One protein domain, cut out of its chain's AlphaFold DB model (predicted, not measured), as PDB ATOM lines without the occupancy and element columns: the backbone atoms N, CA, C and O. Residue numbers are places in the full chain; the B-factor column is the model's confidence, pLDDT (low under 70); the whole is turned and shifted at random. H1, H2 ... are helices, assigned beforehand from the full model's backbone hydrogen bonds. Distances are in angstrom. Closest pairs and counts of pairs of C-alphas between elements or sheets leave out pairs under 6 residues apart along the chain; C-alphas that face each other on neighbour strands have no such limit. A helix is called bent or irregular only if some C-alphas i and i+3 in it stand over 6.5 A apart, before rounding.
ATOM      1  N   ASP A   2     -20.314  -8.864  28.707       77.94
ATOM      2  CA  ASP A   2     -19.987  -8.649  27.290       77.94
ATOM      3  C   ASP A   2     -20.344  -9.803  26.345       77.94
ATOM      4  O   ASP A   2     -20.737  -9.576  25.207       77.94
ATOM      5  N   VAL A   3     -20.281 -11.052  26.819       81.88
ATOM      6  CA  VAL A   3     -20.591 -12.232  25.991       81.88
ATOM      7  C   VAL A   3     -22.070 -12.286  25.596       81.88
ATOM      8  O   VAL A   3     -22.380 -12.624  24.463       81.88
ATOM      9  N   GLY A   4     -22.992 -11.942  26.504       83.00
ATOM     10  CA  GLY A   4     -24.428 -11.951  26.191       83.00
ATOM     11  C   GLY A   4     -24.794 -10.872  25.170       83.00
ATOM     12  O   GLY A   4     -25.528 -11.141  24.224       83.00
ATOM     13  N   LEU A   5     -24.200  -9.685  25.325       86.19
ATOM     14  CA  LEU A   5     -24.341  -8.574  24.388       86.19
ATOM     15  C   LEU A   5     -23.787  -8.939  23.001       86.19
ATOM     16  O   LEU A   5     -24.450  -8.697  21.999       86.19
ATOM     17  N   ALA A   6     -22.627  -9.602  22.944       87.06
ATOM     18  CA  ALA A   6     -22.044 -10.075  21.690       87.06
ATOM     19  C   ALA A   6     -22.937 -11.105  20.970       87.06
ATOM     20  O   ALA A   6     -23.080 -11.037  19.753       87.06
ATOM     21  N   ILE A   7     -23.588 -12.025  21.699       88.12
ATOM     22  CA  ILE A   7     -24.526 -13.000  21.103       88.12
ATOM     23  C   ILE A   7     -25.763 -12.301  20.534       88.12
ATOM     24  O   ILE A   7     -26.203 -12.635  19.430       88.12
ATOM     25  N   ALA A   8     -26.317 -11.334  21.271       88.62
ATOM     26  CA  ALA A   8     -27.452 -10.544  20.807       88.62
ATOM     27  C   ALA A   8     -27.095  -9.745  19.545       88.62
ATOM     28  O   ALA A   8     -27.851  -9.755  18.578       88.62
ATOM     29  N   LEU A   9     -25.915  -9.123  19.521       88.69
ATOM     30  CA  LEU A   9     -25.437  -8.355  18.373       88.69
ATOM     31  C   LEU A   9     -25.133  -9.217  17.153       88.69
ATOM     32  O   LEU A   9     -25.463  -8.807  16.048       88.69
ATOM     33  N   ALA A  10     -24.567 -10.413  17.326       89.56
ATOM     34  CA  ALA A  10     -24.373 -11.345  16.216       89.56
ATOM     35  C   ALA A  10     -25.717 -11.762  15.589       89.56
ATOM     36  O   ALA A  10     -25.844 -11.802  14.367       89.56
ATOM     37  N   GLY A  11     -26.737 -12.013  16.421       88.06
ATOM     38  CA  GLY A  11     -28.099 -12.272  15.950       88.06
ATOM     39  C   GLY A  11     -28.696 -11.069  15.215       88.06
ATOM     40  O   GLY A  11     -29.206 -11.213  14.108       88.06
ATOM     41  N   LEU A  12     -28.576  -9.869  15.789       90.25
ATOM     42  CA  LEU A  12     -29.086  -8.634  15.188       90.25
ATOM     43  C   LEU A  12     -28.397  -8.310  13.855       90.25
ATOM     44  O   LEU A  12     -29.077  -7.971  12.892       90.25
ATOM     45  N   ALA A  13     -27.074  -8.459  13.769       91.38
ATOM     46  CA  ALA A  13     -26.317  -8.249  12.536       91.38
ATOM     47  C   ALA A  13     -26.780  -9.195  11.417       91.38
ATOM     48  O   ALA A  13     -26.945  -8.766  10.274       91.38
ATOM     49  N   PHE A  14     -27.063 -10.457  11.750       91.81
ATOM     50  CA  PHE A  14     -27.638 -11.399  10.796       91.81
ATOM     51  C   PHE A  14     -29.068 -11.019  10.383       91.81
ATOM     52  O   PHE A  14     -29.402 -11.094   9.203       91.81
ATOM     53  N   VAL A  15     -29.916 -10.570  11.314       89.69
ATOM     54  CA  VAL A  15     -31.271 -10.099  10.975       89.69
ATOM     55  C   VAL A  15     -31.207  -8.908  10.020       89.69
ATOM     56  O   VAL A  15     -31.916  -8.898   9.018       89.69
ATOM     57  N   VAL A  16     -30.323  -7.938  10.276       91.50
ATOM     58  CA  VAL A  16     -30.086  -6.803   9.370       91.50
ATOM     59  C   VAL A  16     -29.654  -7.298   7.990       91.50
ATOM     60  O   VAL A  16     -30.216  -6.863   6.989       91.50
ATOM     61  N   TRP A  17     -28.720  -8.248   7.924       92.94
ATOM     62  CA  TRP A  17     -28.306  -8.872   6.667       92.94
ATOM     63  C   TRP A  17     -29.482  -9.486   5.905       92.94
ATOM     64  O   TRP A  17     -29.686  -9.179   4.731       92.94
ATOM     65  N   ALA A  18     -30.273 -10.328   6.571       90.44
ATOM     66  CA  ALA A  18     -31.398 -11.023   5.960       90.44
ATOM     67  C   ALA A  18     -32.481 -10.049   5.472       90.44
ATOM     68  O   ALA A  18     -33.014 -10.221   4.376       90.44
ATOM     69  N   LEU A  19     -32.772  -8.999   6.247       89.00
ATOM     70  CA  LEU A  19     -33.727  -7.962   5.859       89.00
ATOM     71  C   LEU A  19     -33.255  -7.189   4.632       89.00
ATOM     72  O   LEU A  19     -34.041  -7.004   3.704       89.00
ATOM     73  N   VAL A  20     -31.987  -6.773   4.597       89.88
ATOM     74  CA  VAL A  20     -31.451  -6.056   3.436       89.88
ATOM     75  C   VAL A  20     -31.443  -6.961   2.207       89.88
ATOM     76  O   VAL A  20     -31.962  -6.564   1.169       89.88
ATOM     77  N   ALA A  21     -30.964  -8.202   2.323       87.94
ATOM     78  CA  ALA A  21     -30.977  -9.158   1.217       87.94
ATOM     79  C   ALA A  21     -32.401  -9.412   0.682       87.94
ATOM     80  O   ALA A  21     -32.614  -9.431  -0.533       87.94
ATOM     81  N   GLY A  22     -33.384  -9.555   1.576       86.25
ATOM     82  CA  GLY A  22     -34.790  -9.750   1.217       86.25
ATOM     83  C   GLY A  22     -35.413  -8.525   0.551       86.25
ATOM     84  O   GLY A  22     -36.020  -8.651  -0.513       86.25
ATOM     85  N   ALA A  23     -35.215  -7.336   1.124       85.38
ATOM     86  CA  ALA A  23     -35.704  -6.084   0.553       85.38
ATOM     87  C   ALA A  23     -35.104  -5.840  -0.839       85.38
ATOM     88  O   ALA A  23     -35.832  -5.539  -1.786       85.38
ATOM     89  N   SER A  24     -33.797  -6.067  -0.991       85.19
ATOM     90  CA  SER A  24     -33.094  -5.955  -2.265       85.19
ATOM     91  C   SER A  24     -33.647  -6.905  -3.328       85.19
ATOM     92  O   SER A  24     -33.835  -6.496  -4.475       85.19
ATOM     93  N   ARG A  25     -33.971  -8.156  -2.969       83.94
ATOM     94  CA  ARG A  25     -34.610  -9.108  -3.896       83.94
ATOM     95  C   ARG A  25     -35.990  -8.653  -4.330       83.94
ATOM     96  O   ARG A  25     -36.266  -8.663  -5.526       83.94
ATOM     97  N   LEU A  26     -36.834  -8.251  -3.383       82.75
ATOM     98  CA  LEU A  26     -38.191  -7.789  -3.676       82.75
ATOM     99  C   LEU A  26     -38.171  -6.570  -4.601       82.75
ATOM    100  O   LEU A  26     -38.862  -6.553  -5.617       82.75
ATOM    101  N   MET A  27     -37.312  -5.591  -4.310       80.88
ATOM    102  CA  MET A  27     -37.122  -4.419  -5.166       80.88
ATOM    103  C   MET A  27     -36.677  -4.808  -6.576       80.88
ATOM    104  O   MET A  27     -37.253  -4.343  -7.558       80.88
ATOM    105  N   MET A  28     -35.702  -5.708  -6.699       82.00
ATOM    106  CA  MET A  28     -35.198  -6.135  -8.004       82.00
ATOM    107  C   MET A  28     -36.246  -6.910  -8.813       82.00
ATOM    108  O   MET A  28     -36.315  -6.772 -10.033       82.00
ATOM    109  N   GLN A  29     -37.103  -7.690  -8.158       78.62
ATOM    110  CA  GLN A  29     -38.216  -8.375  -8.819       78.62
ATOM    111  C   GLN A  29     -39.293  -7.408  -9.302       78.62
ATOM    112  O   GLN A  29     -39.777  -7.561 -10.422       78.62
ATOM    113  N   ASN A  30     -39.611  -6.383  -8.512       78.56
ATOM    114  CA  ASN A  30     -40.528  -5.324  -8.928       78.56
ATOM    115  C   ASN A  30     -39.988  -4.566 -10.149       78.56
ATOM    116  O   ASN A  30     -40.744  -4.268 -11.070       78.56
ATOM    117  N   ILE A  31     -38.672  -4.336 -10.210       76.94
ATOM    118  CA  ILE A  31     -38.020  -3.753 -11.389       76.94
ATOM    119  C   ILE A  31     -38.144  -4.674 -12.608       76.94
ATOM    120  O   ILE A  31     -38.415  -4.191 -13.702       76.94
ATOM    121  N   ILE A  32     -37.975  -5.991 -12.448       74.31
ATOM    122  CA  ILE A  32     -38.144  -6.953 -13.554       74.31
ATOM    123  C   ILE A  32     -39.584  -6.936 -14.078       74.31
ATOM    124  O   ILE A  32     -39.783  -6.951 -15.290       74.31
ATOM    125  N   LEU A  33     -40.575  -6.888 -13.183       74.62
ATOM    126  CA  LEU A  33     -41.990  -6.778 -13.546       74.62
ATOM    127  C   LEU A  33     -42.270  -5.484 -14.321       74.62
ATOM    128  O   LEU A  33     -42.880  -5.532 -15.387       74.62
ATOM    129  N   ALA A  34     -41.761  -4.351 -13.830       72.12
ATOM    130  CA  ALA A  34     -41.916  -3.053 -14.483       72.12
ATOM    131  C   ALA A  34     -41.201  -2.984 -15.843       72.12
ATOM    132  O   ALA A  34     -41.723  -2.391 -16.786       72.12
ATOM    133  N   ALA A  35     -40.034  -3.622 -15.960       71.25
ATOM    134  CA  ALA A  35     -39.264  -3.675 -17.196       71.25
ATOM    135  C   ALA A  35     -39.870  -4.629 -18.236       71.25
ATOM    136  O   ALA A  35     -39.714  -4.402 -19.430       71.25
ATOM    137  N   ALA A  36     -40.594  -5.673 -17.817       68.44
ATOM    138  CA  ALA A  36     -41.303  -6.564 -18.738       68.44
ATOM    139  C   ALA A  36     -42.411  -5.840 -19.531       68.44
ATOM    140  O   ALA A  36     -42.773  -6.290 -20.615       68.44
ATOM    141  N   GLY A  37     -42.926  -4.719 -19.014       63.31
ATOM    142  CA  GLY A  37     -43.846  -3.830 -19.728       63.31
ATOM    143  C   GLY A  37     -43.164  -2.736 -20.562       63.31
ATOM    144  O   GLY A  37     -43.856  -1.999 -21.259       63.31
ATOM    145  N   SER A  38     -41.832  -2.613 -20.508       63.62
ATOM    146  CA  SER A  38     -41.065  -1.611 -21.258       63.62
ATOM    147  C   SER A  38     -40.321  -2.242 -22.436       63.62
ATOM    148  O   SER A  38     -39.715  -3.300 -22.297       63.62
ATOM    149  N   THR A  39     -40.309  -1.579 -23.593       60.19
ATOM    150  CA  THR A  39     -39.519  -1.995 -24.771       60.19
ATOM    151  C   THR A  39     -38.028  -1.668 -24.657       60.19
ATOM    152  O   THR A  39     -37.249  -2.062 -25.524       60.19
ATOM    153  N   GLU A  40     -37.611  -0.949 -23.610       66.44
ATOM    154  CA  GLU A  40     -36.213  -0.573 -23.408       66.44
ATOM    155  C   GLU A  40     -35.408  -1.669 -22.702       66.44
ATOM    156  O   GLU A  40     -35.854  -2.318 -21.754       66.44
ATOM    157  N   ALA A  41     -34.177  -1.872 -23.168       66.50
ATOM    158  CA  ALA A  41     -33.261  -2.812 -22.549       66.50
ATOM    159  C   ALA A  41     -32.828  -2.309 -21.163       66.50
ATOM    160  O   ALA A  41     -32.381  -1.174 -21.012       66.50
ATOM    161  N   LEU A  42     -32.889  -3.190 -20.158       69.81
ATOM    162  CA  LEU A  42     -32.403  -2.897 -18.807       69.81
ATOM    163  C   LEU A  42     -30.946  -2.387 -18.827       69.81
ATOM    164  O   LEU A  42     -30.095  -3.058 -19.435       69.81
ATOM    165  N   PRO A  43     -30.630  -1.293 -18.104       78.12
ATOM    166  CA  PRO A  43     -29.264  -0.815 -17.925       78.12
ATOM    167  C   PRO A  43     -28.330  -1.915 -17.403       78.12
ATOM    168  O   PRO A  43     -28.725  -2.776 -16.609       78.12
ATOM    169  N   ALA A  44     -27.059  -1.871 -17.813       79.19
ATOM    170  CA  ALA A  44     -26.067  -2.892 -17.459       79.19
ATOM    171  C   ALA A  44     -25.902  -3.067 -15.937       79.19
ATOM    172  O   ALA A  44     -25.792  -4.190 -15.447       79.19
ATOM    173  N   VAL A  45     -25.962  -1.966 -15.179       78.81
ATOM    174  CA  VAL A  45     -25.884  -1.976 -13.709       78.81
ATOM    175  C   VAL A  45     -27.049  -2.766 -13.105       78.81
ATOM    176  O   VAL A  45     -26.833  -3.691 -12.326       78.81
ATOM    177  N   THR A  46     -28.281  -2.480 -13.529       79.69
ATOM    178  CA  THR A  46     -29.496  -3.169 -13.072       79.69
ATOM    179  C   THR A  46     -29.480  -4.659 -13.428       79.69
ATOM    180  O   THR A  46     -29.896  -5.499 -12.629       79.69
ATOM    181  N   ARG A  47     -28.928  -5.024 -14.593       79.69
ATOM    182  CA  ARG A  47     -28.739  -6.429 -14.989       79.69
ATOM    183  C   ARG A  47     -27.759  -7.168 -14.072       79.69
ATOM    184  O   ARG A  47     -28.049  -8.293 -13.669       79.69
ATOM    185  N   ASN A  48     -26.637  -6.546 -13.718       84.12
ATOM    186  CA  ASN A  48     -25.641  -7.156 -12.834       84.12
ATOM    187  C   ASN A  48     -26.179  -7.326 -11.407       84.12
ATOM    188  O   ASN A  48     -26.008  -8.386 -10.809       84.12
ATOM    189  N   VAL A  49     -26.892  -6.321 -10.886       81.88
ATOM    190  CA  VAL A  49     -27.542  -6.397  -9.566       81.88
ATOM    191  C   VAL A  49     -28.603  -7.497  -9.535       81.88
ATOM    192  O   VAL A  49     -28.671  -8.245  -8.561       81.88
ATOM    193  N   ARG A  50     -29.372  -7.674 -10.616       82.06
ATOM    194  CA  ARG A  50     -30.288  -8.811 -10.761       82.06
ATOM    195  C   ARG A  50     -29.569 -10.147 -10.663       82.06
ATOM    196  O   ARG A  50     -29.985 -10.985  -9.868       82.06
ATOM    197  N   LEU A  51     -28.525 -10.343 -11.461       80.75
ATOM    198  CA  LEU A  51     -27.766 -11.593 -11.466       80.75
ATOM    199  C   LEU A  51     -27.261 -11.916 -10.056       80.75
ATOM    200  O   LEU A  51     -27.465 -13.020  -9.560       80.75
ATOM    201  N   PHE A  52     -26.711 -10.910  -9.375       81.50
ATOM    202  CA  PHE A  52     -26.137 -11.061  -8.046       81.50
ATOM    203  C   PHE A  52     -27.185 -11.350  -6.953       81.50
ATOM    204  O   PHE A  52     -27.067 -12.336  -6.224       81.50
ATOM    205  N   PHE A  53     -28.230 -10.525  -6.837       80.56
ATOM    206  CA  PHE A  53     -29.199 -10.621  -5.736       80.56
ATOM    207  C   PHE A  53     -30.346 -11.596  -5.995       80.56
ATOM    208  O   PHE A  53     -30.849 -12.193  -5.042       80.56
ATOM    209  N   VAL A  54     -30.778 -11.755  -7.250       78.69
ATOM    210  CA  VAL A  54     -31.922 -12.602  -7.615       78.69
ATOM    211  C   VAL A  54     -31.446 -13.992  -8.004       78.69
ATOM    212  O   VAL A  54     -31.850 -14.950  -7.349       78.69
ATOM    213  N   ASP A  55     -30.569 -14.121  -9.001       80.81
ATOM    214  CA  ASP A  55     -30.172 -15.441  -9.513       80.81
ATOM    215  C   ASP A  55     -29.190 -16.156  -8.569       80.81
ATOM    216  O   ASP A  55     -29.356 -17.343  -8.295       80.81
ATOM    217  N   THR A  56     -28.224 -15.439  -7.984       83.75
ATOM    218  CA  THR A  56     -27.314 -15.982  -6.952       83.75
ATOM    219  C   THR A  56     -27.728 -15.650  -5.520       83.75
ATOM    220  O   THR A  56     -26.948 -15.846  -4.590       83.75
ATOM    221  N   GLY A  57     -28.963 -15.192  -5.301       82.38
ATOM    222  CA  GLY A  57     -29.419 -14.781  -3.971       82.38
ATOM    223  C   GLY A  57     -29.277 -15.871  -2.904       82.38
ATOM    224  O   GLY A  57     -28.820 -15.584  -1.801       82.38
ATOM    225  N   PHE A  58     -29.524 -17.137  -3.248       84.06
ATOM    226  CA  PHE A  58     -29.334 -18.245  -2.304       84.06
ATOM    227  C   PHE A  58     -27.892 -18.326  -1.757       84.06
ATOM    228  O   PHE A  58     -27.690 -18.683  -0.599       84.06
ATOM    229  N   VAL A  59     -26.882 -17.959  -2.559       87.69
ATOM    230  CA  VAL A  59     -25.475 -17.927  -2.131       87.69
ATOM    231  C   VAL A  59     -25.270 -16.829  -1.091       87.69
ATOM    232  O   VAL A  59     -24.608 -17.057  -0.085       87.69
ATOM    233  N   ILE A  60     -25.880 -15.658  -1.294       88.00
ATOM    234  CA  ILE A  60     -25.829 -14.534  -0.345       88.00
ATOM    235  C   ILE A  60     -26.456 -14.929   1.000       88.00
ATOM    236  O   ILE A  60     -25.933 -14.558   2.054       88.00
ATOM    237  N   ASP A  61     -27.537 -15.714   0.981       87.94
ATOM    238  CA  ASP A  61     -28.159 -16.231   2.206       87.94
ATOM    239  C   ASP A  61     -27.211 -17.177   2.954       87.94
ATOM    240  O   ASP A  61     -27.006 -17.031   4.161       87.94
ATOM    241  N   LEU A  62     -26.586 -18.116   2.234       90.19
ATOM    242  CA  LEU A  62     -25.622 -19.061   2.807       90.19
ATOM    243  C   LEU A  62     -24.379 -18.358   3.359       90.19
ATOM    244  O   LEU A  62     -23.898 -18.729   4.428       90.19
ATOM    245  N   VAL A  63     -23.881 -17.328   2.672       93.25
ATOM    246  CA  VAL A  63     -22.769 -16.498   3.156       93.25
ATOM    247  C   VAL A  63     -23.160 -15.796   4.454       93.25
ATOM    248  O   VAL A  63     -22.402 -15.857   5.418       93.25
ATOM    249  N   GLY A  64     -24.353 -15.196   4.521       90.38
ATOM    250  CA  GLY A  64     -24.851 -14.567   5.746       90.38
ATOM    251  C   GLY A  64     -24.947 -15.553   6.914       90.38
ATOM    252  O   GLY A  64     -24.521 -15.240   8.029       90.38
ATOM    253  N   LEU A  65     -25.454 -16.762   6.655       91.75
ATOM    254  CA  LEU A  65     -25.575 -17.826   7.656       91.75
ATOM    255  C   LEU A  65     -24.202 -18.326   8.127       91.75
ATOM    256  O   LEU A  65     -23.968 -18.475   9.327       91.75
ATOM    257  N   GLY A  66     -23.280 -18.556   7.192       93.50
ATOM    258  CA  GLY A  66     -21.908 -18.953   7.493       93.50
ATOM    259  C   GLY A  66     -21.182 -17.894   8.320       93.50
ATOM    260  O   GLY A  66     -20.536 -18.222   9.313       93.50
ATOM    261  N   TRP A  67     -21.358 -16.617   7.979       95.31
ATOM    262  CA  TRP A  67     -20.784 -15.501   8.731       95.31
ATOM    263  C   TRP A  67     -21.326 -15.452  10.160       95.31
ATOM    264  O   TRP A  67     -20.563 -15.340  11.121       95.31
ATOM    265  N   MET A  68     -22.636 -15.624  10.326       92.38
ATOM    266  CA  MET A  68     -23.247 -15.724  11.645       92.38
ATOM    267  C   MET A  68     -22.649 -16.880  12.458       92.38
ATOM    268  O   MET A  68     -22.299 -16.687  13.624       92.38
ATOM    269  N   ALA A  69     -22.474 -18.059  11.854       91.50
ATOM    270  CA  ALA A  69     -21.852 -19.202  12.517       91.50
ATOM    271  C   ALA A  69     -20.414 -18.891  12.966       91.50
ATOM    272  O   ALA A  69     -20.055 -19.177  14.110       91.50
ATOM    273  N   VAL A  70     -19.615 -18.231  12.120       93.06
ATOM    274  CA  VAL A  70     -18.264 -17.764  12.475       93.06
ATOM    275  C   VAL A  70     -18.311 -16.796  13.659       93.06
ATOM    276  O   VAL A  70     -17.552 -16.965  14.614       93.06
ATOM    277  N   SER A  71     -19.234 -15.830  13.660       90.75
ATOM    278  CA  SER A  71     -19.418 -14.896  14.778       90.75
ATOM    279  C   SER A  71     -19.748 -15.629  16.087       90.75
ATOM    280  O   SER A  71     -19.161 -15.325  17.125       90.75
ATOM    281  N   LEU A  72     -20.616 -16.646  16.054       90.19
ATOM    282  CA  LEU A  72     -20.932 -17.465  17.233       90.19
ATOM    283  C   LEU A  72     -19.721 -18.273  17.723       90.19
ATOM    284  O   LEU A  72     -19.477 -18.347  18.929       90.19
ATOM    285  N   VAL A  73     -18.917 -18.823  16.811       89.88
ATOM    286  CA  VAL A  73     -17.673 -19.536  17.145       89.88
ATOM    287  C   VAL A  73     -16.650 -18.597  17.795       89.88
ATOM    288  O   VAL A  73     -16.038 -18.953  18.803       89.88
ATOM    289  N   LEU A  74     -16.498 -17.370  17.289       88.94
ATOM    290  CA  LEU A  74     -15.632 -16.362  17.908       88.94
ATOM    291  C   LEU A  74     -16.094 -16.023  19.327       88.94
ATOM    292  O   LEU A  74     -15.276 -15.967  20.247       88.94
ATOM    293  N   ILE A  75     -17.402 -15.865  19.533       88.69
ATOM    294  CA  ILE A  75     -17.974 -15.632  20.864       88.69
ATOM    295  C   ILE A  75     -17.707 -16.822  21.786       88.69
ATOM    296  O   ILE A  75     -17.369 -16.639  22.958       88.69
ATOM    297  N   PHE A  76     -17.824 -18.046  21.270       86.75
ATOM    298  CA  PHE A  76     -17.514 -19.247  22.029       86.75
ATOM    299  C   PHE A  76     -16.055 -19.258  22.510       86.75
ATOM    300  O   PHE A  76     -15.797 -19.461  23.702       86.75
ATOM    301  N   PHE A  77     -15.100 -18.983  21.622       86.06
ATOM    302  CA  PHE A  77     -13.687 -18.917  21.993       86.06
ATOM    303  C   PHE A  77     -13.382 -17.763  22.952       86.06
ATOM    304  O   PHE A  77     -12.653 -17.965  23.929       86.06
ATOM    305  N   ALA A  78     -13.999 -16.598  22.747       84.69
ATOM    306  CA  ALA A  78     -13.877 -15.460  23.654       84.69
ATOM    307  C   ALA A  78     -14.432 -15.771  25.051       84.69
ATOM    308  O   ALA A  78     -13.841 -15.389  26.059       84.69
ATOM    309  N   SER A  79     -15.516 -16.548  25.140       82.00
ATOM    310  CA  SER A  79     -16.082 -16.975  26.426       82.00
ATOM    311  C   SER A  79     -15.145 -17.866  27.244       82.00
ATOM    312  O   SER A  79     -15.279 -17.933  28.462       82.00
ATOM    313  N   SER A  80     -14.193 -18.526  26.581       79.00
ATOM    314  CA  SER A  80     -13.182 -19.378  27.211       79.00
ATOM    315  C   SER A  80     -11.850 -18.641  27.430       79.00
ATOM    316  O   SER A  80     -10.843 -19.301  27.659       79.00
ATOM    317  N   GLN A  81     -11.831 -17.303  27.306       75.44
ATOM    318  CA  GLN A  81     -10.643 -16.435  27.390       75.44
ATOM    319  C   GLN A  81      -9.515 -16.776  26.396       75.44
ATOM    320  O   GLN A  81      -8.388 -16.322  26.554       75.44
ATOM    321  N   LYS A  82      -9.802 -17.552  25.343       71.50
ATOM    322  CA  LYS A  82      -8.796 -17.933  24.337       71.50
ATOM    323  C   LYS A  82      -8.575 -16.856  23.276       71.50
ATOM    324  O   LYS A  82      -7.557 -16.872  22.595       71.50
ATOM    325  N   VAL A  83      -9.545 -15.958  23.100       77.56
ATOM    326  CA  VAL A  83      -9.572 -14.938  22.043       77.56
ATOM    327  C   VAL A  83     -10.179 -13.650  22.602       77.56
ATOM    328  O   VAL A  83     -11.074 -13.701  23.445       77.56
ATOM    329  N   SER A  84      -9.712 -12.491  22.133       82.69
ATOM    330  CA  SER A  84     -10.312 -11.204  22.500       82.69
ATOM    331  C   SER A  84     -11.749 -11.106  21.991       82.69
ATOM    332  O   SER A  84     -12.033 -11.394  20.827       82.69
ATOM    333  N   ILE A  85     -12.659 -10.626  22.840       80.31
ATOM    334  CA  ILE A  85     -14.058 -10.429  22.458       80.31
ATOM    335  C   ILE A  85     -14.214  -9.422  21.311       80.31
ATOM    336  O   ILE A  85     -15.156  -9.544  20.534       80.31
ATOM    337  N   SER A  86     -13.262  -8.495  21.137       85.38
ATOM    338  CA  SER A  86     -13.264  -7.488  20.065       85.38
ATOM    339  C   SER A  86     -13.391  -8.083  18.657       85.38
ATOM    340  O   SER A  86     -13.973  -7.445  17.785       85.38
ATOM    341  N   TRP A  87     -12.930  -9.318  18.437       85.56
ATOM    342  CA  TRP A  87     -13.067 -10.014  17.153       85.56
ATOM    343  C   TRP A  87     -14.515 -10.369  16.815       85.56
ATOM    344  O   TRP A  87     -14.933 -10.232  15.667       85.56
ATOM    345  N   ALA A  88     -15.301 -10.784  17.812       86.00
ATOM    346  CA  ALA A  88     -16.722 -11.057  17.617       86.00
ATOM    347  C   ALA A  88     -17.493  -9.773  17.275       86.00
ATOM    348  O   ALA A  88     -18.346  -9.777  16.391       86.00
ATOM    349  N   TRP A  89     -17.145  -8.668  17.940       84.62
ATOM    350  CA  TRP A  89     -17.717  -7.350  17.661       84.62
ATOM    351  C   TRP A  89     -17.382  -6.871  16.254       84.62
ATOM    352  O   TRP A  89     -18.275  -6.484  15.507       84.62
ATOM    353  N   LEU A  90     -16.108  -6.952  15.872       87.31
ATOM    354  CA  LEU A  90     -15.646  -6.574  14.542       87.31
ATOM    355  C   LEU A  90     -16.347  -7.394  13.449       87.31
ATOM    356  O   LEU A  90     -16.789  -6.822  12.457       87.31
ATOM    357  N   SER A  91     -16.521  -8.704  13.656       90.88
ATOM    358  CA  SER A  91     -17.250  -9.573  12.725       90.88
ATOM    359  C   SER A  91     -18.709  -9.141  12.538       90.88
ATOM    360  O   SER A  91     -19.165  -9.003  11.403       90.88
ATOM    361  N   ALA A  92     -19.430  -8.873  13.632       86.19
ATOM    362  CA  ALA A  92     -20.827  -8.436  13.571       86.19
ATOM    363  C   ALA A  92     -20.978  -7.070  12.876       86.19
ATOM    364  O   ALA A  92     -21.879  -6.888  12.057       86.19
ATOM    365  N   THR A  93     -20.072  -6.126  13.152       87.00
ATOM    366  CA  THR A  93     -20.054  -4.810  12.495       87.00
ATOM    367  C   THR A  93     -19.726  -4.921  11.008       87.00
ATOM    368  O   THR A  93     -20.364  -4.272  10.187       87.00
ATOM    369  N   LEU A  94     -18.766  -5.767  10.625       91.88
ATOM    370  CA  LEU A  94     -18.460  -6.005   9.213       91.88
ATOM    371  C   LEU A  94     -19.660  -6.600   8.476       91.88
ATOM    372  O   LEU A  94     -19.975  -6.161   7.372       91.88
ATOM    373  N   GLN A  95     -20.364  -7.548   9.097       91.44
ATOM    374  CA  GLN A  95     -21.558  -8.144   8.510       91.44
ATOM    375  C   GLN A  95     -22.652  -7.090   8.267       91.44
ATOM    376  O   GLN A  95     -23.229  -7.047   7.181       91.44
ATOM    377  N   SER A  96     -22.906  -6.187   9.219       88.12
ATOM    378  CA  SER A  96     -23.893  -5.114   9.030       88.12
ATOM    379  C   SER A  96     -23.449  -4.062   8.005       88.12
ATOM    380  O   SER A  96     -24.277  -3.599   7.220       88.12
ATOM    381  N   MET A  97     -22.156  -3.727   7.937       88.69
ATOM    382  CA  MET A  97     -21.613  -2.819   6.916       88.69
ATOM    383  C   MET A  97     -21.744  -3.396   5.506       88.69
ATOM    384  O   MET A  97     -22.180  -2.696   4.595       88.69
ATOM    385  N   VAL A  98     -21.404  -4.672   5.314       89.31
ATOM    386  CA  VAL A  98     -21.538  -5.339   4.010       89.31
ATOM    387  C   VAL A  98     -23.008  -5.427   3.598       89.31
ATOM    388  O   VAL A  98     -23.325  -5.158   2.441       89.31
ATOM    389  N   ALA A  99     -23.915  -5.716   4.538       88.62
ATOM    390  CA  ALA A  99     -25.350  -5.655   4.274       88.62
ATOM    391  C   ALA A  99     -25.769  -4.253   3.800       88.62
ATOM    392  O   ALA A  99     -26.395  -4.124   2.751       88.62
ATOM    393  N   ALA A 100     -25.366  -3.199   4.514       86.25
ATOM    394  CA  ALA A 100     -25.684  -1.820   4.149       86.25
ATOM    395  C   ALA A 100     -25.147  -1.432   2.758       86.25
ATOM    396  O   ALA A 100     -25.875  -0.823   1.974       86.25
ATOM    397  N   LEU A 101     -23.915  -1.830   2.418       86.12
ATOM    398  CA  LEU A 101     -23.341  -1.627   1.083       86.12
ATOM    399  C   LEU A 101     -24.149  -2.351   0.001       86.12
ATOM    400  O   LEU A 101     -24.425  -1.772  -1.048       86.12
ATOM    401  N   GLY A 102     -24.581  -3.585   0.267       83.50
ATOM    402  CA  GLY A 102     -25.464  -4.330  -0.630       83.50
ATOM    403  C   GLY A 102     -26.792  -3.607  -0.876       83.50
ATOM    404  O   GLY A 102     -27.216  -3.468  -2.023       83.50
ATOM    405  N   GLY A 103     -27.405  -3.075   0.184       83.56
ATOM    406  CA  GLY A 103     -28.617  -2.261   0.089       83.56
ATOM    407  C   GLY A 103     -28.409  -0.985  -0.730       83.56
ATOM    408  O   GLY A 103     -29.207  -0.690  -1.617       83.56
ATOM    409  N   ALA A 104     -27.308  -0.265  -0.496       83.44
ATOM    410  CA  ALA A 104     -26.964   0.941  -1.248       83.44
ATOM    411  C   ALA A 104     -26.765   0.658  -2.746       83.44
ATOM    412  O   ALA A 104     -27.292   1.392  -3.580       83.44
ATOM    413  N   LEU A 105     -26.076  -0.437  -3.094       83.50
ATOM    414  CA  LEU A 105     -25.895  -0.862  -4.486       83.50
ATOM    415  C   LEU A 105     -27.231  -1.130  -5.184       83.50
ATOM    416  O   LEU A 105     -27.405  -0.744  -6.340       83.50
ATOM    417  N   VAL A 106     -28.180  -1.761  -4.490       82.81
ATOM    418  CA  VAL A 106     -29.516  -2.002  -5.048       82.81
ATOM    419  C   VAL A 106     -30.272  -0.693  -5.230       82.81
ATOM    420  O   VAL A 106     -30.827  -0.493  -6.305       82.81
ATOM    421  N   SER A 107     -30.228   0.221  -4.258       80.25
ATOM    422  CA  SER A 107     -30.837   1.553  -4.375       80.25
ATOM    423  C   SER A 107     -30.299   2.340  -5.573       80.25
ATOM    424  O   SER A 107     -31.076   2.959  -6.293       80.25
ATOM    425  N   CYS A 108     -28.992   2.270  -5.846       78.88
ATOM    426  CA  CYS A 108     -28.390   2.885  -7.035       78.88
ATOM    427  C   CYS A 108     -28.835   2.231  -8.353       78.88
ATOM    428  O   CYS A 108     -28.768   2.866  -9.402       78.88
ATOM    429  N   ALA A 109     -29.273   0.972  -8.321       73.56
ATOM    430  CA  ALA A 109     -29.710   0.229  -9.501       73.56
ATOM    431  C   ALA A 109     -31.203   0.403  -9.833       73.56
ATOM    432  O   ALA A 109     -31.650  -0.081 -10.881       73.56
ATOM    433  N   ILE A 110     -31.971   1.085  -8.972       68.69
ATOM    434  CA  ILE A 110     -33.383   1.402  -9.204       68.69
ATOM    435  C   ILE A 110     -33.467   2.537 -10.228       68.69
ATOM    436  O   ILE A 110     -33.403   3.714  -9.886       68.69
ATOM    437  N   TYR A 111     -33.628   2.178 -11.498       62.16
ATOM    438  CA  TYR A 111     -33.892   3.142 -12.562       62.16
ATOM    439  C   TYR A 111     -34.875   2.554 -13.575       62.16
ATOM    440  O   TYR A 111     -34.481   2.192 -14.677       62.16
ATOM    441  N   VAL A 112     -36.147   2.380 -13.191       56.53
ATOM    442  CA  VAL A 112     -37.217   1.996 -14.132       56.53
ATOM    443  C   VAL A 112     -38.558   2.623 -13.702       56.53
ATOM    444  O   VAL A 112     -38.922   2.518 -12.525       56.53
ATOM    445  N   PRO A 113     -39.312   3.272 -14.613       53.25
ATOM    446  CA  PRO A 113     -40.681   3.712 -14.349       53.25
ATOM    447  C   PRO A 113     -41.608   2.504 -14.140       53.25
ATOM    448  O   PRO A 113     -41.576   1.535 -14.894       53.25
ATOM    449  N   HIS A 114     -42.427   2.546 -13.089       53.53
ATOM    450  CA  HIS A 114     -43.282   1.425 -12.700       53.53
ATOM    451  C   HIS A 114     -44.397   1.220 -13.738       53.53
ATOM    452  O   HIS A 114     -45.288   2.057 -13.854       53.53
ATOM    453  N   SER A 115     -44.371   0.097 -14.462       52.59
ATOM    454  CA  SER A 115     -45.513  -0.388 -15.242       52.59
ATOM    455  C   SER A 115     -46.083  -1.642 -14.569       52.59
ATOM    456  O   SER A 115     -45.344  -2.508 -14.104       52.59
ATOM    457  N   THR A 116     -47.404  -1.711 -14.419       53.34
ATOM    458  CA  THR A 116     -48.094  -2.699 -13.566       53.34
ATOM    459  C   THR A 116     -48.584  -3.939 -14.318       53.34
ATOM    460  O   THR A 116     -49.295  -4.760 -13.744       53.34
ATOM    461  N   THR A 117     -48.221  -4.104 -15.591       53.44
ATOM    462  CA  THR A 117     -48.884  -5.055 -16.505       53.44
ATOM    463  C   THR A 117     -47.977  -6.132 -17.111       53.44
ATOM    464  O   THR A 117     -48.413  -6.865 -17.997       53.44
ATOM    465  N   GLY A 118     -46.743  -6.301 -16.631       56.38
ATOM    466  CA  GLY A 118     -45.839  -7.359 -17.102       56.38
ATOM    467  C   GLY A 118     -45.990  -8.687 -16.344       56.38
ATOM    468  O   GLY A 118     -45.933  -8.712 -15.118       56.38
ATOM    469  N   GLN A 119     -46.095  -9.820 -17.053       55.28
ATOM    470  CA  GLN A 119     -45.806 -11.136 -16.462       55.28
ATOM    471  C   GLN A 119     -44.282 -11.309 -16.349       55.28
ATOM    472  O   GLN A 119     -43.589 -11.436 -17.359       55.28
ATOM    473  N   ALA A 120     -43.741 -11.335 -15.127       58.97
ATOM    474  CA  ALA A 120     -42.330 -11.657 -14.929       58.97
ATOM    475  C   ALA A 120     -42.076 -13.151 -15.162       58.97
ATOM    476  O   ALA A 120     -42.529 -14.011 -14.404       58.97
ATOM    477  N   ASN A 121     -41.265 -13.455 -16.174       61.91
ATOM    478  CA  ASN A 121     -40.680 -14.779 -16.343       61.91
ATOM    479  C   ASN A 121     -39.533 -14.960 -15.339       61.91
ATOM    480  O   ASN A 121     -38.389 -14.570 -15.587       61.91
ATOM    481  N   TYR A 122     -39.849 -15.545 -14.183       64.31
ATOM    482  CA  TYR A 122     -38.844 -15.913 -13.190       64.31
ATOM    483  C   TYR A 122     -38.015 -17.105 -13.672       64.31
ATOM    484  O   TYR A 122     -38.554 -18.155 -14.029       64.31
ATOM    485  N   THR A 123     -36.692 -16.957 -13.615       75.50
ATOM    486  CA  THR A 123     -35.745 -18.064 -13.778       75.50
ATOM    487  C   THR A 123     -35.956 -19.092 -12.660       75.50
ATOM    488  O   THR A 123     -36.411 -18.758 -11.562       75.50
ATOM    489  N   VAL A 124     -35.610 -20.361 -12.911       76.94
ATOM    490  CA  VAL A 124     -35.669 -21.424 -11.886       76.94
ATOM    491  C   VAL A 124     -34.857 -21.025 -10.645       76.94
ATOM    492  O   VAL A 124     -35.336 -21.173  -9.522       76.94
ATOM    493  N   MET A 125     -33.682 -20.422 -10.850       73.62
ATOM    494  CA  MET A 125     -32.830 -19.917  -9.768       73.62
ATOM    495  C   MET A 125     -33.481 -18.772  -8.982       73.62
ATOM    496  O   MET A 125     -33.417 -18.766  -7.755       73.62
ATOM    497  N   GLY A 126     -34.203 -17.865  -9.648       71.81
ATOM    498  CA  GLY A 126     -34.963 -16.809  -8.977       71.81
ATOM    499  C   GLY A 126     -36.064 -17.344  -8.051       71.81
ATOM    500  O   GLY A 126     -36.284 -16.784  -6.977       71.81
ATOM    501  N   LYS A 127     -36.717 -18.460  -8.408       76.31
ATOM    502  CA  LYS A 127     -37.705 -19.124  -7.533       76.31
ATOM    503  C   LYS A 127     -37.049 -19.767  -6.312       76.31
ATOM    504  O   LYS A 127     -37.552 -19.620  -5.201       76.31
ATOM    505  N   ILE A 128     -35.912 -20.439  -6.504       79.69
ATOM    506  CA  ILE A 128     -35.134 -21.038  -5.407       79.69
ATOM    507  C   ILE A 128     -34.669 -19.949  -4.432       79.69
ATOM    508  O   ILE A 128     -34.823 -20.098  -3.225       79.69
ATOM    509  N   SER A 129     -34.184 -18.826  -4.958       77.94
ATOM    510  CA  SER A 129     -33.718 -17.661  -4.197       77.94
ATOM    511  C   SER A 129     -34.812 -16.978  -3.356       77.94
ATOM    512  O   SER A 129     -34.536 -16.395  -2.307       77.94
ATOM    513  N   LEU A 130     -36.079 -17.056  -3.779       74.88
ATOM    514  CA  LEU A 130     -37.215 -16.568  -2.984       74.88
ATOM    515  C   LEU A 130     -37.514 -17.466  -1.785       74.88
ATOM    516  O   LEU A 130     -37.822 -16.977  -0.702       74.88
ATOM    517  N   ILE A 131     -37.427 -18.779  -1.991       82.06
ATOM    518  CA  ILE A 131     -37.720 -19.780  -0.963       82.06
ATOM    519  C   ILE A 131     -36.540 -19.922   0.010       82.06
ATOM    520  O   ILE A 131     -36.744 -20.233   1.184       82.06
ATOM    521  N   SER A 132     -35.310 -19.663  -0.444       80.06
ATOM    522  CA  SER A 132     -34.108 -19.810   0.380       80.06
ATOM    523  C   SER A 132     -34.089 -18.856   1.567       80.06
ATOM    524  O   SER A 132     -33.707 -19.269   2.657       80.06
ATOM    525  N   LEU A 133     -34.545 -17.615   1.402       80.75
ATOM    526  CA  LEU A 133     -34.483 -16.600   2.453       80.75
ATOM    527  C   LEU A 133     -35.293 -16.956   3.714       80.75
ATOM    528  O   LEU A 133     -34.701 -16.976   4.796       80.75
ATOM    529  N   PRO A 134     -36.603 -17.282   3.636       83.69
ATOM    530  CA  PRO A 134     -37.356 -17.673   4.826       83.69
ATOM    531  C   PRO A 134     -36.795 -18.952   5.457       83.69
ATOM    532  O   PRO A 134     -36.717 -19.044   6.681       83.69
ATOM    533  N   LEU A 135     -36.338 -19.907   4.641       84.31
ATOM    534  CA  LEU A 135     -35.725 -21.140   5.131       84.31
ATOM    535  C   LEU A 135     -34.436 -20.854   5.919       84.31
ATOM    536  O   LEU A 135     -34.259 -21.354   7.029       84.31
ATOM    537  N   VAL A 136     -33.555 -20.014   5.377       84.31
ATOM    538  CA  VAL A 136     -32.283 -19.646   6.010       84.31
ATOM    539  C   VAL A 136     -32.508 -18.839   7.287       84.31
ATOM    540  O   VAL A 136     -31.804 -19.075   8.265       84.31
ATOM    541  N   ILE A 137     -33.516 -17.961   7.339       84.62
ATOM    542  CA  ILE A 137     -33.891 -17.258   8.577       84.62
ATOM    543  C   ILE A 137     -34.325 -18.251   9.657       84.62
ATOM    544  O   ILE A 137     -33.851 -18.161  10.787       84.62
ATOM    545  N   VAL A 138     -35.187 -19.219   9.326       88.69
ATOM    546  CA  VAL A 138     -35.632 -20.242  10.290       88.69
ATOM    547  C   VAL A 138     -34.437 -21.038  10.815       88.69
ATOM    548  O   VAL A 138     -34.283 -21.188  12.028       88.69
ATOM    549  N   ILE A 139     -33.552 -21.488   9.923       88.31
ATOM    550  CA  ILE A 139     -32.329 -22.211  10.298       88.31
ATOM    551  C   ILE A 139     -31.445 -21.348  11.207       88.31
ATOM    552  O   ILE A 139     -30.982 -21.823  12.244       88.31
ATOM    553  N   ALA A 140     -31.240 -20.076  10.864       87.69
ATOM    554  CA  ALA A 140     -30.434 -19.151  11.651       87.69
ATOM    555  C   ALA A 140     -31.000 -18.931  13.059       87.69
ATOM    556  O   ALA A 140     -30.251 -18.985  14.034       87.69
ATOM    557  N   VAL A 141     -32.317 -18.738  13.186       88.31
ATOM    558  CA  VAL A 141     -32.997 -18.580  14.479       88.31
ATOM    559  C   VAL A 141     -32.831 -19.833  15.336       88.31
ATOM    560  O   VAL A 141     -32.530 -19.722  16.524       88.31
ATOM    561  N   VAL A 142     -32.964 -21.023  14.741       91.75
ATOM    562  CA  VAL A 142     -32.750 -22.295  15.445       91.75
ATOM    563  C   VAL A 142     -31.302 -22.420  15.919       91.75
ATOM    564  O   VAL A 142     -31.074 -22.677  17.099       91.75
ATOM    565  N   ILE A 143     -30.319 -22.187  15.043       90.50
ATOM    566  CA  ILE A 143     -28.888 -22.251  15.394       90.50
ATOM    567  C   ILE A 143     -28.566 -21.270  16.522       90.50
ATOM    568  O   ILE A 143     -27.928 -21.636  17.510       90.50
ATOM    569  N   TRP A 144     -29.037 -20.032  16.402       91.06
ATOM    570  CA  TRP A 144     -28.831 -18.992  17.401       91.06
ATOM    571  C   TRP A 144     -29.463 -19.339  18.746       91.06
ATOM    572  O   TRP A 144     -28.796 -19.264  19.777       91.06
ATOM    573  N   GLY A 145     -30.728 -19.764  18.740       88.38
ATOM    574  CA  GLY A 145     -31.465 -20.134  19.944       88.38
ATOM    575  C   GLY A 145     -30.833 -21.326  20.659       88.38
ATOM    576  O   GLY A 145     -30.635 -21.283  21.875       88.38
ATOM    577  N   LEU A 146     -30.429 -22.356  19.908       91.62
ATOM    578  CA  LEU A 146     -29.689 -23.501  20.444       91.62
ATOM    579  C   LEU A 146     -28.359 -23.068  21.065       91.62
ATOM    580  O   LEU A 146     -28.013 -23.531  22.152       91.62
ATOM    581  N   PHE A 147     -27.634 -22.150  20.423       89.88
ATOM    582  CA  PHE A 147     -26.370 -21.634  20.941       89.88
ATOM    583  C   PHE A 147     -26.555 -20.833  22.238       89.88
ATOM    584  O   PHE A 147     -25.816 -21.040  23.205       89.88
ATOM    585  N   VAL A 148     -27.569 -19.963  22.300       87.69
ATOM    586  CA  VAL A 148     -27.944 -19.222  23.517       87.69
ATOM    587  C   VAL A 148     -28.287 -20.195  24.643       87.69
ATOM    588  O   VAL A 148     -27.708 -20.106  25.727       87.69
ATOM    589  N   TYR A 149     -29.186 -21.149  24.383       90.62
ATOM    590  CA  TYR A 149     -29.590 -22.164  25.355       90.62
ATOM    591  C   TYR A 149     -28.383 -22.940  25.886       90.62
ATOM    592  O   TYR A 149     -28.210 -23.096  27.097       90.62
ATOM    593  N   TRP A 150     -27.503 -23.378  24.988       90.00
ATOM    594  CA  TRP A 150     -26.309 -24.126  25.345       90.00
ATOM    595  C   TRP A 150     -25.342 -23.311  26.216       90.00
ATOM    596  O   TRP A 150     -24.859 -23.806  27.238       90.00
ATOM    597  N   MET A 151     -25.112 -22.039  25.882       85.81
ATOM    598  CA  MET A 151     -24.284 -21.130  26.681       85.81
ATOM    599  C   MET A 151     -24.870 -20.872  28.076       85.81
ATOM    600  O   MET A 151     -24.127 -20.849  29.063       85.81
ATOM    601  N   LEU A 152     -26.192 -20.714  28.181       86.00
ATOM    602  CA  LEU A 152     -26.886 -20.564  29.463       86.00
ATOM    603  C   LEU A 152     -26.758 -21.829  30.313       86.00
ATOM    604  O   LEU A 152     -26.378 -21.738  31.481       86.00
ATOM    605  N   LYS A 153     -26.983 -23.006  29.718       87.56
ATOM    606  CA  LYS A 153     -26.815 -24.303  30.386       87.56
ATOM    607  C   LYS A 153     -25.391 -24.483  30.907       87.56
ATOM    608  O   LYS A 153     -25.207 -24.867  32.061       87.56
ATOM    609  N   ARG A 154     -24.378 -24.162  30.095       82.81
ATOM    610  CA  ARG A 154     -22.965 -24.256  30.495       82.81
ATOM    611  C   ARG A 154     -22.664 -23.362  31.698       82.81
ATOM    612  O   ARG A 154     -22.039 -23.814  32.649       82.81
ATOM    613  N   ARG A 155     -23.162 -22.121  31.702       75.62
ATOM    614  CA  ARG A 155     -23.007 -21.207  32.847       75.62
ATOM    615  C   ARG A 155     -23.741 -21.684  34.094       75.62
ATOM    616  O   ARG A 155     -23.188 -21.571  35.183       75.62
ATOM    617  N   ALA A 156     -24.960 -22.201  33.951       77.94
ATOM    618  CA  ALA A 156     -25.721 -22.752  35.069       77.94
ATOM    619  C   ALA A 156     -24.990 -23.950  35.696       77.94
ATOM    620  O   ALA A 156     -24.811 -23.991  36.910       77.94
ATOM    621  N   SER A 157     -24.459 -24.852  34.865       75.56
ATOM    622  CA  SER A 157     -23.650 -25.990  35.314       75.56
ATOM    623  C   SER A 157     -22.383 -25.556  36.055       75.56
ATOM    624  O   SER A 157     -22.056 -26.141  37.082       75.56
ATOM    625  N   SER A 158     -21.677 -24.524  35.582       62.66
ATOM    626  CA  SER A 158     -20.482 -24.013  36.267       62.66
ATOM    627  C   SER A 158     -20.795 -23.299  37.583       62.66
ATOM    628  O   SER A 158     -19.950 -23.294  38.464       62.66
ATOM    629  N   ARG A 159     -21.996 -22.729  37.758       58.09
ATOM    630  CA  ARG A 159     -22.416 -22.127  39.039       58.09
ATOM    631  C   ARG A 159     -22.720 -23.159  40.126       58.09
ATOM    632  O   ARG A 159     -22.701 -22.802  41.296       58.09
TER     633      ARG A 159
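Overview. This is residues 2 to 159 of the 173 residues of an uncharacterized protein of Planctomycetes bacterium (UniProt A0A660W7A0). Four long helices stand nearly lengthwise together in a rod-like up-and-down bundle, H5 and H4 on opposite sides with H1 and H3 between them, while the short helix H2 slants across the bundle near one end. At the other end the last residues of H5, 153 to 159, stick out free, and near the H2 end the unnamed stretch of residues 110 to 123 passes from H4 over to H5. The printed part has 158 residues with five named helices, H1 to H5 in order along the chain, and no named strand; the class is all helix. The whole is loose, with a radius of gyration of the C-alphas of 19.0 A, and spans 68 by 24 by 19 A.

Along the chain. The longest helix, H5, holds residues 124 to 159 and measures 52.6 A, from C-alpha 124 at (-35.669, -21.424, -11.886) to C-alpha 159 at (-22.416, -22.127, 39.039). It has a kink of 32 degrees near residue 131 and is neither bent nor irregular, but only just: C-alphas 131 and 134 are 6.2 A apart. H3, residues 57 to 79, is 33.3 A long. H1, residues 2 to 36, begins at C-alpha 2 at (-19.987, -8.649, 27.290) and is 50.8 A long. H4, residues 86 to 109, is 34.7 A long. H2 is residues 44 to 55.

Arrangement. H1, H3, H4 and H5 form a bundle, up and down, each running against the one before it. H5 touches H3, closest at the C-alphas of Phe 58 and Ser 129, 4.8 A, the same way at a shallow tilt of 10 degrees. H5 also touches H1, closest at the C-alphas of Gly 11 and Trp 144, 6.9 A, opposite ways at 7 degrees. H1 is the hub, touching the four other helices. It touches H3, with the C-alphas of Phe 14 and Met 68 closest at 6.2 A, opposite ways at a shallow tilt of 6 degrees. H1 and H4 touch at the C-alphas of Trp 17 and Ala 99, 5.0 A, the same way at 13 degrees. H3 and H4 are a helical hairpin, in which H4 touches with residues 87 to 95 alone; the closest C-alphas, of Leu 74 and Ala 88, are 5.4 A apart. H4 and H5 are apart. Residues 49 to 54 of H2 touch residues 21 to 29 of H1 at a steep tilt of 58 degrees, with the C-alphas of Arg 25 and Val 54 closest at 5.8 A. Every O i to N i+4 pair is within hydrogen-bond range in H1, H2, H3 and H4, and 30 of 32 in H5.

Size, cuts and confidence. The C-alphas farthest apart, of Thr 39 and Arg 159, are 69.1 A from each other. The printed part has no cut. The link from H4 to H5 is long, 14 residues, and that from H2 to H3 is tight. Mean pLDDT of the printed part is 81.2; residues 36 to 42, 110 to 122 and 158 to 159 are under 70.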